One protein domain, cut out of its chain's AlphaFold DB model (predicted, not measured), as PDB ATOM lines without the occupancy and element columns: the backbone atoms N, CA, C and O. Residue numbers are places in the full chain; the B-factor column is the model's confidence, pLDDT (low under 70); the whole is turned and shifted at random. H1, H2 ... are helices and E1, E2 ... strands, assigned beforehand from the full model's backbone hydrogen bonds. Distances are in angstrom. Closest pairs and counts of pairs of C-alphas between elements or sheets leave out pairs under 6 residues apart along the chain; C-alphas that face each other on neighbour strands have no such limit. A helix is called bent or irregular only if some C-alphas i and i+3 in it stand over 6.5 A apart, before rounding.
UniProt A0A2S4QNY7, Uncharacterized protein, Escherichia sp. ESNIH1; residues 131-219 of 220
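What this domain is: This is residues 131 to 219 of the 220 residues of an uncharacterized protein of Escherichia sp. ESNIH1 (UniProt A0A2S4QNY7). A small pair of parallel strands, E1 and E2, has the first part of helix H2 close to it, and the longer, kinked helix H1 packs at an angle on H2. Loops join these parts, the short helix H3 lies away from both other helices, and residues 131 to 137 stick out as a free tail. The printed part has 89 residues, with three named helices and two named strands in the order H1, E1, H2, E2, H3; its class is mostly helix, with under half of the residues in named elements. It is only just compact, close to loose, with a radius of gyration of the C-alphas of 14.4 A and spans of 40 by 34 by 23 A.

Where its parts are: E1 is residues 174 to 176 and E2 is residues 206 to 208. H2, residues 184 to 195, is 16.8 A long. H1, residues 148 to 164, is 22.9 A long and begins at C-alpha 148 (-37.306, 37.600, -43.927). H1 is irregular, with C-alphas 159 and 162 7.4 A apart, and has a kink of 53 degrees near residue 158. H3, residues 215 to 219, ends at C-alpha 219 (-13.709, 49.665, -59.588).

How they stand to each other: E1 and E2 are parallel at 26 degrees, with N 176 and O 207 2.9 A apart, within hydrogen-bond range. E1, H2 and E2 form a strand-helix-strand unit, two parallel neighbour strands with a helix between, and its crossover is right-handed. The closest C-alphas of H2 and E2, Cys 186 and Ile 206, are 6.6 A apart. H1 touches H2 with residues 149 to 154 alone, closest at the C-alphas of Glu 150 and Glu 188, 5.8 A, at a steep tilt of 42 degrees, the same way. H3 is apart from H1, H2 and E1. Every O i to N i+4 pair is within hydrogen-bond range in H2, against 9 of 13 in H1 and 0 of 1 in H3, where 2 of 2 O i to N i+3 pairs are.

The domain as a whole: The two C-alphas farthest apart, those of Lys 133 and Gly 201, are 42.5 A apart. The printed part has no cut, and the four links between elements are short. The mean pLDDT of the printed part is 72.8; 34 residues are under 70, among them residues 138 to 146 and 199 to 205.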
ATOM      1  N   ALA A 131     -44.032  50.430 -59.161       57.66
ATOM      2  CA  ALA A 131     -43.831  49.699 -57.905       57.66
ATOM      3  C   ALA A 131     -45.080  49.042 -57.261       57.66
ATOM      4  O   ALA A 131     -44.931  47.946 -56.726       57.66
ATOM      5  N   PRO A 132     -46.307  49.611 -57.305       57.41
ATOM      6  CA  PRO A 132     -47.450  48.974 -56.644       57.41
ATOM      7  C   PRO A 132     -48.139  47.856 -57.450       57.41
ATOM      8  O   PRO A 132     -48.986  47.162 -56.891       57.41
ATOM      9  N   LYS A 133     -47.839  47.658 -58.743       58.44
ATOM     10  CA  LYS A 133     -48.634  46.752 -59.604       58.44
ATOM     11  C   LYS A 133     -48.148  45.298 -59.647       58.44
ATOM     12  O   LYS A 133     -48.911  44.430 -60.061       58.44
ATOM     13  N   THR A 134     -46.921  45.013 -59.218       64.25
ATOM     14  CA  THR A 134     -46.311  43.675 -59.332       64.25
ATOM     15  C   THR A 134     -45.588  43.271 -58.044       64.25
ATOM     16  O   THR A 134     -44.358  43.225 -58.008       64.25
ATOM     17  N   PRO A 135     -46.318  42.974 -56.951       69.31
ATOM     18  CA  PRO A 135     -45.690  42.507 -55.721       69.31
ATOM     19  C   PRO A 135     -45.043  41.132 -55.930       69.31
ATOM     20  O   PRO A 135     -45.690  40.178 -56.370       69.31
ATOM     21  N   LEU A 136     -43.763  41.014 -55.575       72.44
ATOM     22  CA  LEU A 136     -43.042  39.745 -55.594       72.44
ATOM     23  C   LEU A 136     -43.552  38.837 -54.467       72.44
ATOM     24  O   LEU A 136     -43.347  39.116 -53.285       72.44
ATOM     25  N   LYS A 137     -44.193  37.723 -54.828       71.88
ATOM     26  CA  LYS A 137     -44.613  36.697 -53.868       71.88
ATOM     27  C   LYS A 137     -43.458  35.728 -53.622       71.88
ATOM     28  O   LYS A 137     -43.166  34.878 -54.456       71.88
ATOM     29  N   ILE A 138     -42.804  35.849 -52.470       66.31
ATOM     30  CA  ILE A 138     -41.760  34.911 -52.045       66.31
ATOM     31  C   ILE A 138     -42.425  33.818 -51.208       66.31
ATOM     32  O   ILE A 138     -42.935  34.091 -50.124       66.31
ATOM     33  N   THR A 139     -42.454  32.580 -51.710       64.56
ATOM     34  CA  THR A 139     -42.975  31.436 -50.943       64.56
ATOM     35  C   THR A 139     -42.083  31.195 -49.728       64.56
ATOM     36  O   THR A 139     -40.934  30.769 -49.869       64.56
ATOM     37  N   ARG A 140     -42.606  31.482 -48.536       60.22
ATOM     38  CA  ARG A 140     -41.907  31.266 -47.267       60.22
ATOM     39  C   ARG A 140     -41.643  29.765 -47.098       60.22
ATOM     40  O   ARG A 140     -42.594  28.985 -47.119       60.22
ATOM     41  N   GLN A 141     -40.382  29.352 -46.969       57.88
ATOM     42  CA  GLN A 141     -40.086  27.967 -46.589       57.88
ATOM     43  C   GLN A 141     -40.585  27.731 -45.155       57.88
ATOM     44  O   GLN A 141     -40.494  28.619 -44.304       57.88
ATOM     45  N   GLN A 142     -41.186  26.562 -44.920       48.31
ATOM     46  CA  GLN A 142     -41.791  26.193 -43.641       48.31
ATOM     47  C   GLN A 142     -40.698  25.912 -42.600       48.31
ATOM     48  O   GLN A 142     -40.189  24.802 -42.500       48.31
ATOM     49  N   GLY A 143     -40.335  26.942 -41.841       54.88
ATOM     50  CA  GLY A 143     -39.472  26.873 -40.664       54.88
ATOM     51  C   GLY A 143     -39.537  28.212 -39.933       54.88
ATOM     52  O   GLY A 143     -39.335  29.258 -40.552       54.88
ATOM     53  N   PHE A 144     -39.882  28.199 -38.644       54.72
ATOM     54  CA  PHE A 144     -40.017  29.411 -37.822       54.72
ATOM     55  C   PHE A 144     -38.673  30.109 -37.540       54.72
ATOM     56  O   PHE A 144     -38.672  31.237 -37.056       54.72
ATOM     57  N   ASP A 145     -37.554  29.477 -37.900       66.81
ATOM     58  CA  ASP A 145     -36.214  29.872 -37.458       66.81
ATOM     59  C   ASP A 145     -35.517  30.905 -38.358       66.81
ATOM     60  O   ASP A 145     -34.486  31.443 -37.966       66.81
ATOM     61  N   TYR A 146     -36.066  31.217 -39.543       69.00
ATOM     62  CA  TYR A 146     -35.430  32.133 -40.502       69.00
ATOM     63  C   TYR A 146     -36.141  33.486 -40.609       69.00
ATOM     64  O   TYR A 146     -37.362  33.562 -40.826       69.00
ATOM     65  N   THR A 147     -35.353  34.562 -40.547       77.88
ATOM     66  CA  THR A 147     -35.802  35.941 -40.788       77.88
ATOM     67  C   THR A 147     -36.170  36.167 -42.262       77.88
ATOM     68  O   THR A 147     -35.838  35.382 -43.154       77.88
ATOM     69  N   ARG A 148     -36.885  37.262 -42.554       78.50
ATOM     70  CA  ARG A 148     -37.306  37.600 -43.927       78.50
ATOM     71  C   ARG A 148     -36.111  37.752 -44.877       78.50
ATOM     72  O   ARG A 148     -36.183  37.276 -46.007       78.50
ATOM     73  N   ASN A 149     -35.044  38.405 -44.426       80.94
ATOM     74  CA  ASN A 149     -33.856  38.658 -45.237       80.94
ATOM     75  C   ASN A 149     -33.047  37.379 -45.456       80.94
ATOM     76  O   ASN A 149     -32.640  37.116 -46.583       80.94
ATOM     77  N   GLU A 150     -32.895  36.534 -44.429       80.81
ATOM     78  CA  GLU A 150     -32.226  35.230 -44.553       80.81
ATOM     79  C   GLU A 150     -32.869  34.367 -45.645       80.81
ATOM     80  O   GLU A 150     -32.164  33.776 -46.460       80.81
ATOM     81  N   GLN A 151     -34.202  34.353 -45.740       81.69
ATOM     82  CA  GLN A 151     -34.901  33.617 -46.801       81.69
ATOM     83  C   GLN A 151     -34.663  34.196 -48.203       81.69
ATOM     84  O   GLN A 151     -34.601  33.447 -49.182       81.69
ATOM     85  N   ILE A 152     -34.526  35.520 -48.313       84.00
ATOM     86  CA  ILE A 152     -34.185  36.188 -49.576       84.00
ATOM     87  C   ILE A 152     -32.744  35.841 -49.969       84.00
ATOM     88  O   ILE A 152     -32.499  35.446 -51.110       84.00
ATOM     89  N   PHE A 153     -31.809  35.924 -49.022       85.69
ATOM     90  CA  PHE A 153     -30.405  35.586 -49.241       85.69
ATOM     91  C   PHE A 153     -30.215  34.119 -49.611       85.69
ATOM     92  O   PHE A 153     -29.469  33.840 -50.546       85.69
ATOM     93  N   LEU A 154     -30.929  33.196 -48.961       84.56
ATOM     94  CA  LEU A 154     -30.909  31.772 -49.306       84.56
ATOM     95  C   LEU A 154     -31.214  31.559 -50.791       84.56
ATOM     96  O   LEU A 154     -30.402  30.974 -51.499       84.56
ATOM     97  N   ARG A 155     -32.324  32.117 -51.287       83.44
ATOM     98  CA  ARG A 155     -32.719  31.979 -52.698       83.44
ATOM     99  C   ARG A 155     -31.775  32.682 -53.674       83.44
ATOM    100  O   ARG A 155     -31.633  32.230 -54.807       83.44
ATOM    101  N   LEU A 156     -31.163  33.798 -53.276       85.62
ATOM    102  CA  LEU A 156     -30.201  34.509 -54.124       85.62
ATOM    103  C   LEU A 156     -28.877  33.748 -54.232       85.62
ATOM    104  O   LEU A 156     -28.308  33.666 -55.320       85.62
ATOM    105  N   ILE A 157     -28.401  33.192 -53.118       85.69
ATOM    106  CA  ILE A 157     -27.083  32.565 -53.013       85.69
ATOM    107  C   ILE A 157     -27.113  31.117 -53.502       85.69
ATOM    108  O   ILE A 157     -26.151  30.711 -54.147       85.69
ATOM    109  N   GLU A 158     -28.194  30.364 -53.270       85.62
ATOM    110  CA  GLU A 158     -28.361  28.960 -53.689       85.62
ATOM    111  C   GLU A 158     -27.870  28.675 -55.129       85.62
ATOM    112  O   GLU A 158     -26.957  27.856 -55.276       85.62
ATOM    113  N   PRO A 159     -28.331  29.389 -56.181       85.12
ATOM    114  CA  PRO A 159     -27.871  29.162 -57.558       85.12
ATOM    115  C   PRO A 159     -26.416  29.590 -57.825       85.12
ATOM    116  O   PRO A 159     -25.856  29.277 -58.875       85.12
ATOM    117  N   LEU A 160     -25.790  30.328 -56.906       83.38
ATOM    118  CA  LEU A 160     -24.405  30.801 -57.009       83.38
ATOM    119  C   LEU A 160     -23.424  29.958 -56.190       83.38
ATOM    120  O   LEU A 160     -22.215  30.114 -56.355       83.38
ATOM    121  N   THR A 161     -23.912  29.058 -55.335       81.62
ATOM    122  CA  THR A 161     -23.084  28.284 -54.397       81.62
ATOM    123  C   THR A 161     -21.964  27.506 -55.081       81.62
ATOM    124  O   THR A 161     -20.817  27.595 -54.649       81.62
ATOM    125  N   GLU A 162     -22.252  26.793 -56.173       80.94
ATOM    126  CA  GLU A 162     -21.245  26.018 -56.916       80.94
ATOM    127  C   GLU A 162     -20.136  26.908 -57.490       80.94
ATOM    128  O   GLU A 162     -18.959  26.550 -57.481       80.94
ATOM    129  N   LYS A 163     -20.506  28.109 -57.944       78.38
ATOM    130  CA  LYS A 163     -19.588  29.081 -58.544       78.38
ATOM    131  C   LYS A 163     -18.727  29.771 -57.492       78.38
ATOM    132  O   LYS A 163     -17.534  29.953 -57.713       78.38
ATOM    133  N   LEU A 164     -19.318  30.106 -56.344       77.00
ATOM    134  CA  LEU A 164     -18.636  30.746 -55.217       77.00
ATOM    135  C   LEU A 164     -17.684  29.792 -54.484       77.00
ATOM    136  O   LEU A 164     -16.671  30.237 -53.953       77.00
ATOM    137  N   LYS A 165     -17.973  28.485 -54.485       76.00
ATOM    138  CA  LYS A 165     -17.084  27.443 -53.939       76.00
ATOM    139  C   LYS A 165     -15.867  27.153 -54.814       76.00
ATOM    140  O   LYS A 165     -14.931  26.496 -54.359       76.00
ATOM    141  N   ASN A 166     -15.873  27.598 -56.070       74.19
ATOM    142  CA  ASN A 166     -14.782  27.322 -56.987       74.19
ATOM    143  C   ASN A 166     -13.489  28.016 -56.517       74.19
ATOM    144  O   ASN A 166     -13.499  29.164 -56.072       74.19
ATOM    145  N   HIS A 167     -12.350  27.333 -56.650       61.34
ATOM    146  CA  HIS A 167     -11.053  27.799 -56.143       61.34
ATOM    147  C   HIS A 167     -10.552  29.112 -56.773       61.34
ATOM    148  O   HIS A 167      -9.607  29.706 -56.254       61.34
ATOM    149  N   SER A 168     -11.175  29.581 -57.855       61.59
ATOM    150  CA  SER A 168     -10.908  30.884 -58.471       61.59
ATOM    151  C   SER A 168     -11.431  32.074 -57.652       61.59
ATOM    152  O   SER A 168     -10.953  33.185 -57.851       61.59
ATOM    153  N   CYS A 169     -12.350  31.860 -56.704       62.81
ATOM    154  CA  CYS A 169     -12.958  32.908 -55.871       62.81
ATOM    155  C   CYS A 169     -12.395  32.935 -54.432       62.81
ATOM    156  O   CYS A 169     -13.138  33.096 -53.472       62.81
ATOM    157  N   ARG A 170     -11.078  32.749 -54.250       60.81
ATOM    158  CA  ARG A 170     -10.437  32.679 -52.913       60.81
ATOM    159  C   ARG A 170     -10.403  34.001 -52.135       60.81
ATOM    160  O   ARG A 170     -10.238  33.974 -50.921       60.81
ATOM    161  N   SER A 171     -10.543  35.142 -52.806       66.94
ATOM    162  CA  SER A 171     -10.602  36.470 -52.185       66.94
ATOM    163  C   SER A 171     -11.915  37.149 -52.555       66.94
ATOM    164  O   SER A 171     -11.963  38.021 -53.423       66.94
ATOM    165  N   LEU A 172     -13.002  36.696 -51.942       70.50
ATOM    166  CA  LEU A 172     -14.274  37.387 -52.082       70.50
ATOM    167  C   LEU A 172     -14.174  38.728 -51.323       70.50
ATOM    168  O   LEU A 172     -13.529  38.818 -50.278       70.50
ATOM    169  N   LYS A 173     -14.797  39.781 -51.855       76.25
ATOM    170  CA  LYS A 173     -15.238  40.954 -51.084       76.25
ATOM    171  C   LYS A 173     -16.755  41.006 -51.228       76.25
ATOM    172  O   LYS A 173     -17.263  40.803 -52.331       76.25
ATOM    173  N   THR A 174     -17.491  41.214 -50.138       79.62
ATOM    174  CA  THR A 174     -18.961  41.240 -50.182       79.62
ATOM    175  C   THR A 174     -19.430  42.581 -49.680       79.62
ATOM    176  O   THR A 174     -19.169  42.938 -48.536       79.62
ATOM    177  N   ALA A 175     -20.155  43.288 -50.534       82.75
ATOM    178  CA  ALA A 175     -20.893  44.473 -50.158       82.75
ATOM    179  C   ALA A 175     -22.388  44.154 -50.216       82.75
ATOM    180  O   ALA A 175     -22.842  43.458 -51.131       82.75
ATOM    181  N   VAL A 176     -23.144  44.635 -49.234       85.00
ATOM    182  CA  VAL A 176     -24.598  44.466 -49.186       85.00
ATOM    183  C   VAL A 176     -25.263  45.810 -48.989       85.00
ATOM    184  O   VAL A 176     -24.916  46.565 -48.088       85.00
ATOM    185  N   TRP A 177     -26.255  46.065 -49.833       85.56
ATOM    186  CA  TRP A 177     -27.177  47.178 -49.702       85.56
ATOM    187  C   TRP A 177     -28.588  46.621 -49.549       85.56
ATOM    188  O   TRP A 177     -29.050  45.842 -50.388       85.56
ATOM    189  N   VAL A 178     -29.278  47.030 -48.489       83.88
ATOM    190  CA  VAL A 178     -30.700  46.747 -48.299       83.88
ATOM    191  C   VAL A 178     -31.371  48.040 -47.866       83.88
ATOM    192  O   VAL A 178     -30.955  48.694 -46.916       83.88
ATOM    193  N   ARG A 179     -32.423  48.427 -48.587       79.38
ATOM    194  CA  ARG A 179     -33.211  49.609 -48.248       79.38
ATOM    195  C   ARG A 179     -33.913  49.391 -46.905       79.38
ATOM    196  O   ARG A 179     -34.675  48.437 -46.790       79.38
ATOM    197  N   GLU A 180     -33.698  50.308 -45.960       73.94
ATOM    198  CA  GLU A 180     -34.320  50.298 -44.621       73.94
ATOM    199  C   GLU A 180     -33.964  49.048 -43.789       73.94
ATOM    200  O   GLU A 180     -34.818  48.492 -43.102       73.94
ATOM    201  N   ALA A 181     -32.714  48.576 -43.871       69.75
ATOM    202  CA  ALA A 181     -32.228  47.472 -43.044       69.75
ATOM    203  C   ALA A 181     -31.467  47.934 -41.797       69.75
ATOM    204  O   ALA A 181     -30.802  48.970 -41.802       69.75
ATOM    205  N   ASP A 182     -31.544  47.095 -40.764       69.81
ATOM    206  CA  ASP A 182     -30.796  47.213 -39.516       69.81
ATOM    207  C   ASP A 182     -29.417  46.534 -39.627       69.81
ATOM    208  O   ASP A 182     -29.200  45.655 -40.471       69.81
ATOM    209  N   ASP A 183     -28.503  46.869 -38.707       69.62
ATOM    210  CA  ASP A 183     -27.143  46.302 -38.616       69.62
ATOM    211  C   ASP A 183     -27.119  44.757 -38.531       69.62
ATOM    212  O   ASP A 183     -26.111  44.118 -38.845       69.62
ATOM    213  N   SER A 184     -28.245  44.125 -38.170       77.44
ATOM    214  CA  SER A 184     -28.409  42.665 -38.144       77.44
ATOM    215  C   SER A 184     -28.325  42.008 -39.526       77.44
ATOM    216  O   SER A 184     -28.064  40.806 -39.617       77.44
ATOM    217  N   CYS A 185     -28.500  42.770 -40.610       80.69
ATOM    218  CA  CYS A 185     -28.500  42.259 -41.980       80.69
ATOM    219  C   CYS A 185     -27.154  41.626 -42.379       80.69
ATOM    220  O   CYS A 185     -27.108  40.592 -43.056       80.69
ATOM    221  N   CYS A 186     -26.039  42.198 -41.915       80.81
ATOM    222  CA  CYS A 186     -24.706  41.648 -42.161       80.81
ATOM    223  C   CYS A 186     -24.492  40.307 -41.448       80.81
ATOM    224  O   CYS A 186     -23.856  39.405 -42.000       80.81
ATOM    225  N   ASP A 187     -25.041  40.154 -40.243       81.69
ATOM    226  CA  ASP A 187     -24.955  38.910 -39.476       81.69
ATOM    227  C   ASP A 187     -25.863  37.817 -40.049       81.69
ATOM    228  O   ASP A 187     -25.447  36.658 -40.134       81.69
ATOM    229  N   GLU A 188     -27.058  38.182 -40.513       83.50
ATOM    230  CA  GLU A 188     -27.971  37.309 -41.263       83.50
ATOM    231  C   GLU A 188     -27.296  36.762 -42.532       83.50
ATOM    232  O   GLU A 188     -27.259  35.548 -42.755       83.50
ATOM    233  N   LEU A 189     -26.660  37.628 -43.329       84.00
ATOM    234  CA  LEU A 189     -25.898  37.197 -44.503       84.00
ATOM    235  C   LEU A 189     -24.742  36.263 -44.122       84.00
ATOM    236  O   LEU A 189     -24.526  35.234 -44.771       84.00
ATOM    237  N   ARG A 190     -24.004  36.595 -43.057       83.19
ATOM    238  CA  ARG A 190     -22.878  35.786 -42.569       83.19
ATOM    239  C   ARG A 190     -23.327  34.378 -42.173       83.19
ATOM    240  O   ARG A 190     -22.612  33.417 -42.460       83.19
ATOM    241  N   ARG A 191     -24.507  34.231 -41.561       82.62
ATOM    242  CA  ARG A 191     -25.100  32.919 -41.240       82.62
ATOM    243  C   ARG A 191     -25.417  32.110 -42.496       82.62
ATOM    244  O   ARG A 191     -25.066  30.933 -42.547       82.62
ATOM    245  N   ILE A 192     -25.999  32.731 -43.523       83.06
ATOM    246  CA  ILE A 192     -26.321  32.042 -44.784       83.06
ATOM    247  C   ILE A 192     -25.059  31.618 -45.547       83.06
ATOM    248  O   ILE A 192     -24.986  30.496 -46.049       83.06
ATOM    249  N   LEU A 193     -24.029  32.466 -45.591       81.31
ATOM    250  CA  LEU A 193     -22.749  32.119 -46.221       81.31
ATOM    251  C   LEU A 193     -22.060  30.930 -45.528       81.31
ATOM    252  O   LEU A 193     -21.486  30.075 -46.211       81.31
ATOM    253  N   ARG A 194     -22.165  30.845 -44.192       81.12
ATOM    254  CA  ARG A 194     -21.711  29.682 -43.411       81.12
ATOM    255  C   ARG A 194     -22.529  28.431 -43.730       81.12
ATOM    256  O   ARG A 194     -21.941  27.381 -43.947       81.12
ATOM    257  N   LEU A 195     -23.857  28.544 -43.824       82.25
ATOM    258  CA  LEU A 195     -24.747  27.412 -44.119       82.25
ATOM    259  C   LEU A 195     -24.404  26.734 -45.450       82.25
ATOM    260  O   LEU A 195     -24.428  25.509 -45.554       82.25
ATOM    261  N   PHE A 196     -24.030  27.513 -46.462       77.56
ATOM    262  CA  PHE A 196     -23.631  26.957 -47.751       77.56
ATOM    263  C   PHE A 196     -22.191  26.441 -47.797       77.56
ATOM    264  O   PHE A 196     -21.771  26.001 -48.867       77.56
ATOM    265  N   ASN A 197     -21.436  26.442 -46.692       74.12
ATOM    266  CA  ASN A 197     -20.005  26.110 -46.655       74.12
ATOM    267  C   ASN A 197     -19.217  26.880 -47.720       74.12
ATOM    268  O   ASN A 197     -18.341  26.319 -48.381       74.12
ATOM    269  N   ILE A 198     -19.587  28.142 -47.961       71.50
ATOM    270  CA  ILE A 198     -18.859  28.948 -48.931       71.50
ATOM    271  C   ILE A 198     -17.490  29.261 -48.335       71.50
ATOM    272  O   ILE A 198     -16.529  29.048 -49.058       71.50
ATOM    273  N   HIS A 199     -17.374  29.643 -47.051       64.31
ATOM    274  CA  HIS A 199     -16.097  29.878 -46.345       64.31
ATOM    275  C   HIS A 199     -16.218  29.710 -44.807       64.31
ATOM    276  O   HIS A 199     -17.278  29.965 -44.239       64.31
ATOM    277  N   ASP A 200     -15.109  29.344 -44.142       52.22
ATOM    278  CA  ASP A 200     -15.048  28.888 -42.731       52.22
ATOM    279  C   ASP A 200     -14.278  29.847 -41.771       52.22
ATOM    280  O   ASP A 200     -13.922  29.499 -40.649       52.22
ATOM    281  N   GLY A 201     -13.969  31.080 -42.204       50.84
ATOM    282  CA  GLY A 201     -13.110  32.025 -41.465       50.84
ATOM    283  C   GLY A 201     -13.850  33.204 -40.814       50.84
ATOM    284  O   GLY A 201     -14.642  33.886 -41.457       50.84
ATOM    285  N   ASN A 202     -13.543  33.503 -39.548       49.31
ATOM    286  CA  ASN A 202     -14.185  34.542 -38.717       49.31
ATOM    287  C   ASN A 202     -13.820  36.012 -39.051       49.31
ATOM    288  O   ASN A 202     -14.219  36.910 -38.315       49.31
ATOM    289  N   HIS A 203     -13.062  36.285 -40.113       53.78
ATOM    290  CA  HIS A 203     -12.586  37.632 -40.466       53.78
ATOM    291  C   HIS A 203     -12.840  37.912 -41.945       53.78
ATOM    292  O   HIS A 203     -11.956  37.770 -42.786       53.78
ATOM    293  N   TYR A 204     -14.073  38.284 -42.265       64.19
ATOM    294  CA  TYR A 204     -14.429  38.713 -43.606       64.19
ATOM    295  C   TYR A 204     -15.113  40.082 -43.548       64.19
ATOM    296  O   TYR A 204     -16.117  40.212 -42.833       64.19
ATOM    297  N   PRO A 205     -14.596  41.095 -44.269       69.44
ATOM    298  CA  PRO A 205     -15.232  42.398 -44.338       69.44
ATOM    299  C   PRO A 205     -16.489  42.281 -45.206       69.44
ATOM    300  O   PRO A 205     -16.418  42.238 -46.432       69.44
ATOM    301  N   ILE A 206     -17.647  42.168 -44.552       77.25
ATOM    302  CA  ILE A 206     -18.929  42.463 -45.191       77.25
ATOM    303  C   ILE A 206     -19.106  43.968 -45.045       77.25
ATOM    304  O   ILE A 206     -19.250  44.457 -43.926       77.25
ATOM    305  N   GLU A 207     -19.045  44.688 -46.158       79.94
ATOM    306  CA  GLU A 207     -19.274  46.128 -46.167       79.94
ATOM    307  C   GLU A 207     -20.774  46.391 -46.309       79.94
ATOM    308  O   GLU A 207     -21.404  45.984 -47.291       79.94
ATOM    309  N   TYR A 208     -21.363  47.028 -45.298       81.19
ATOM    310  CA  TYR A 208     -22.731  47.517 -45.390       81.19
ATOM    311  C   TYR A 208     -22.736  48.859 -46.109       81.19
ATOM    312  O   TYR A 208     -22.037  49.792 -45.711       81.19
ATOM    313  N   LEU A 209     -23.541  48.955 -47.157       80.81
ATOM    314  CA  LEU A 209     -23.712  50.180 -47.916       80.81
ATOM    315  C   LEU A 209     -24.997  50.865 -47.436       80.81
ATOM    316  O   LEU A 209     -26.070  50.277 -47.580       80.81
ATOM    317  N   PRO A 210     -24.924  52.086 -46.874       74.50
ATOM    318  CA  PRO A 210     -26.111  52.804 -46.403       74.50
ATOM    319  C   PRO A 210     -26.937  53.388 -47.559       74.50
ATOM    320  O   PRO A 210     -28.152  53.545 -47.453       74.50
ATOM    321  N   GLU A 211     -26.289  53.681 -48.687       80.12
ATOM    322  CA  GLU A 211     -26.905  54.262 -49.876       80.12
ATOM    323  C   GLU A 211     -26.845  53.294 -51.056       80.12
ATOM    324  O   GLU A 211     -25.986  52.412 -51.116       80.12
ATOM    325  N   CYS A 212     -27.790  53.452 -51.989       77.31
ATOM    326  CA  CYS A 212     -27.846  52.641 -53.200       77.31
ATOM    327  C   CYS A 212     -26.527  52.811 -53.961       77.31
ATOM    328  O   CYS A 212     -26.214  53.938 -54.349       77.31
ATOM    329  N   PRO A 213     -25.752  51.737 -54.169       74.62
ATOM    330  CA  PRO A 213     -24.438  51.883 -54.757       74.62
ATOM    331  C   PRO A 213     -24.519  52.335 -56.207       74.62
ATOM    332  O   PRO A 213     -25.326  51.828 -56.988       74.62
ATOM    333  N   ASP A 214     -23.626  53.251 -56.564       71.12
ATOM    334  CA  ASP A 214     -23.351  53.577 -57.955       71.12
ATOM    335  C   ASP A 214     -22.431  52.509 -58.582       71.12
ATOM    336  O   ASP A 214     -21.878  51.631 -57.905       71.12
ATOM    337  N   TYR A 215     -22.210  52.596 -59.891       64.00
ATOM    338  CA  TYR A 215     -21.316  51.708 -60.643       64.00
ATOM    339  C   TYR A 215     -19.850  51.747 -60.165       64.00
ATOM    340  O   TYR A 215     -19.037  50.928 -60.595       64.00
ATOM    341  N   SER A 216     -19.503  52.656 -59.247       62.00
ATOM    342  CA  SER A 216     -18.185  52.768 -58.620       62.00
ATOM    343  C   SER A 216     -17.756  51.517 -57.849       62.00
ATOM    344  O   SER A 216     -16.554  51.291 -57.722       62.00
ATOM    345  N   LEU A 217     -18.693  50.674 -57.394       64.69
ATOM    346  CA  LEU A 217     -18.373  49.397 -56.734       64.69
ATOM    347  C   LEU A 217     -17.580  48.426 -57.620       64.69
ATOM    348  O   LEU A 217     -16.879  47.560 -57.106       64.69
ATOM    349  N   ILE A 218     -17.688  48.547 -58.946       62.03
ATOM    350  CA  ILE A 218     -17.005  47.656 -59.895       62.03
ATOM    351  C   ILE A 218     -15.506  48.004 -60.005       62.03
ATOM    352  O   ILE A 218     -14.716  47.189 -60.471       62.03
ATOM    353  N   ASN A 219     -15.095  49.191 -59.540       52.81
ATOM    354  CA  ASN A 219     -13.709  49.665 -59.588       52.81
ATOM    355  C   ASN A 219     -12.887  49.351 -58.312       52.81
ATOM    356  O   ASN A 219     -11.781  49.878 -58.181       52.81
TER     357      ASN A 219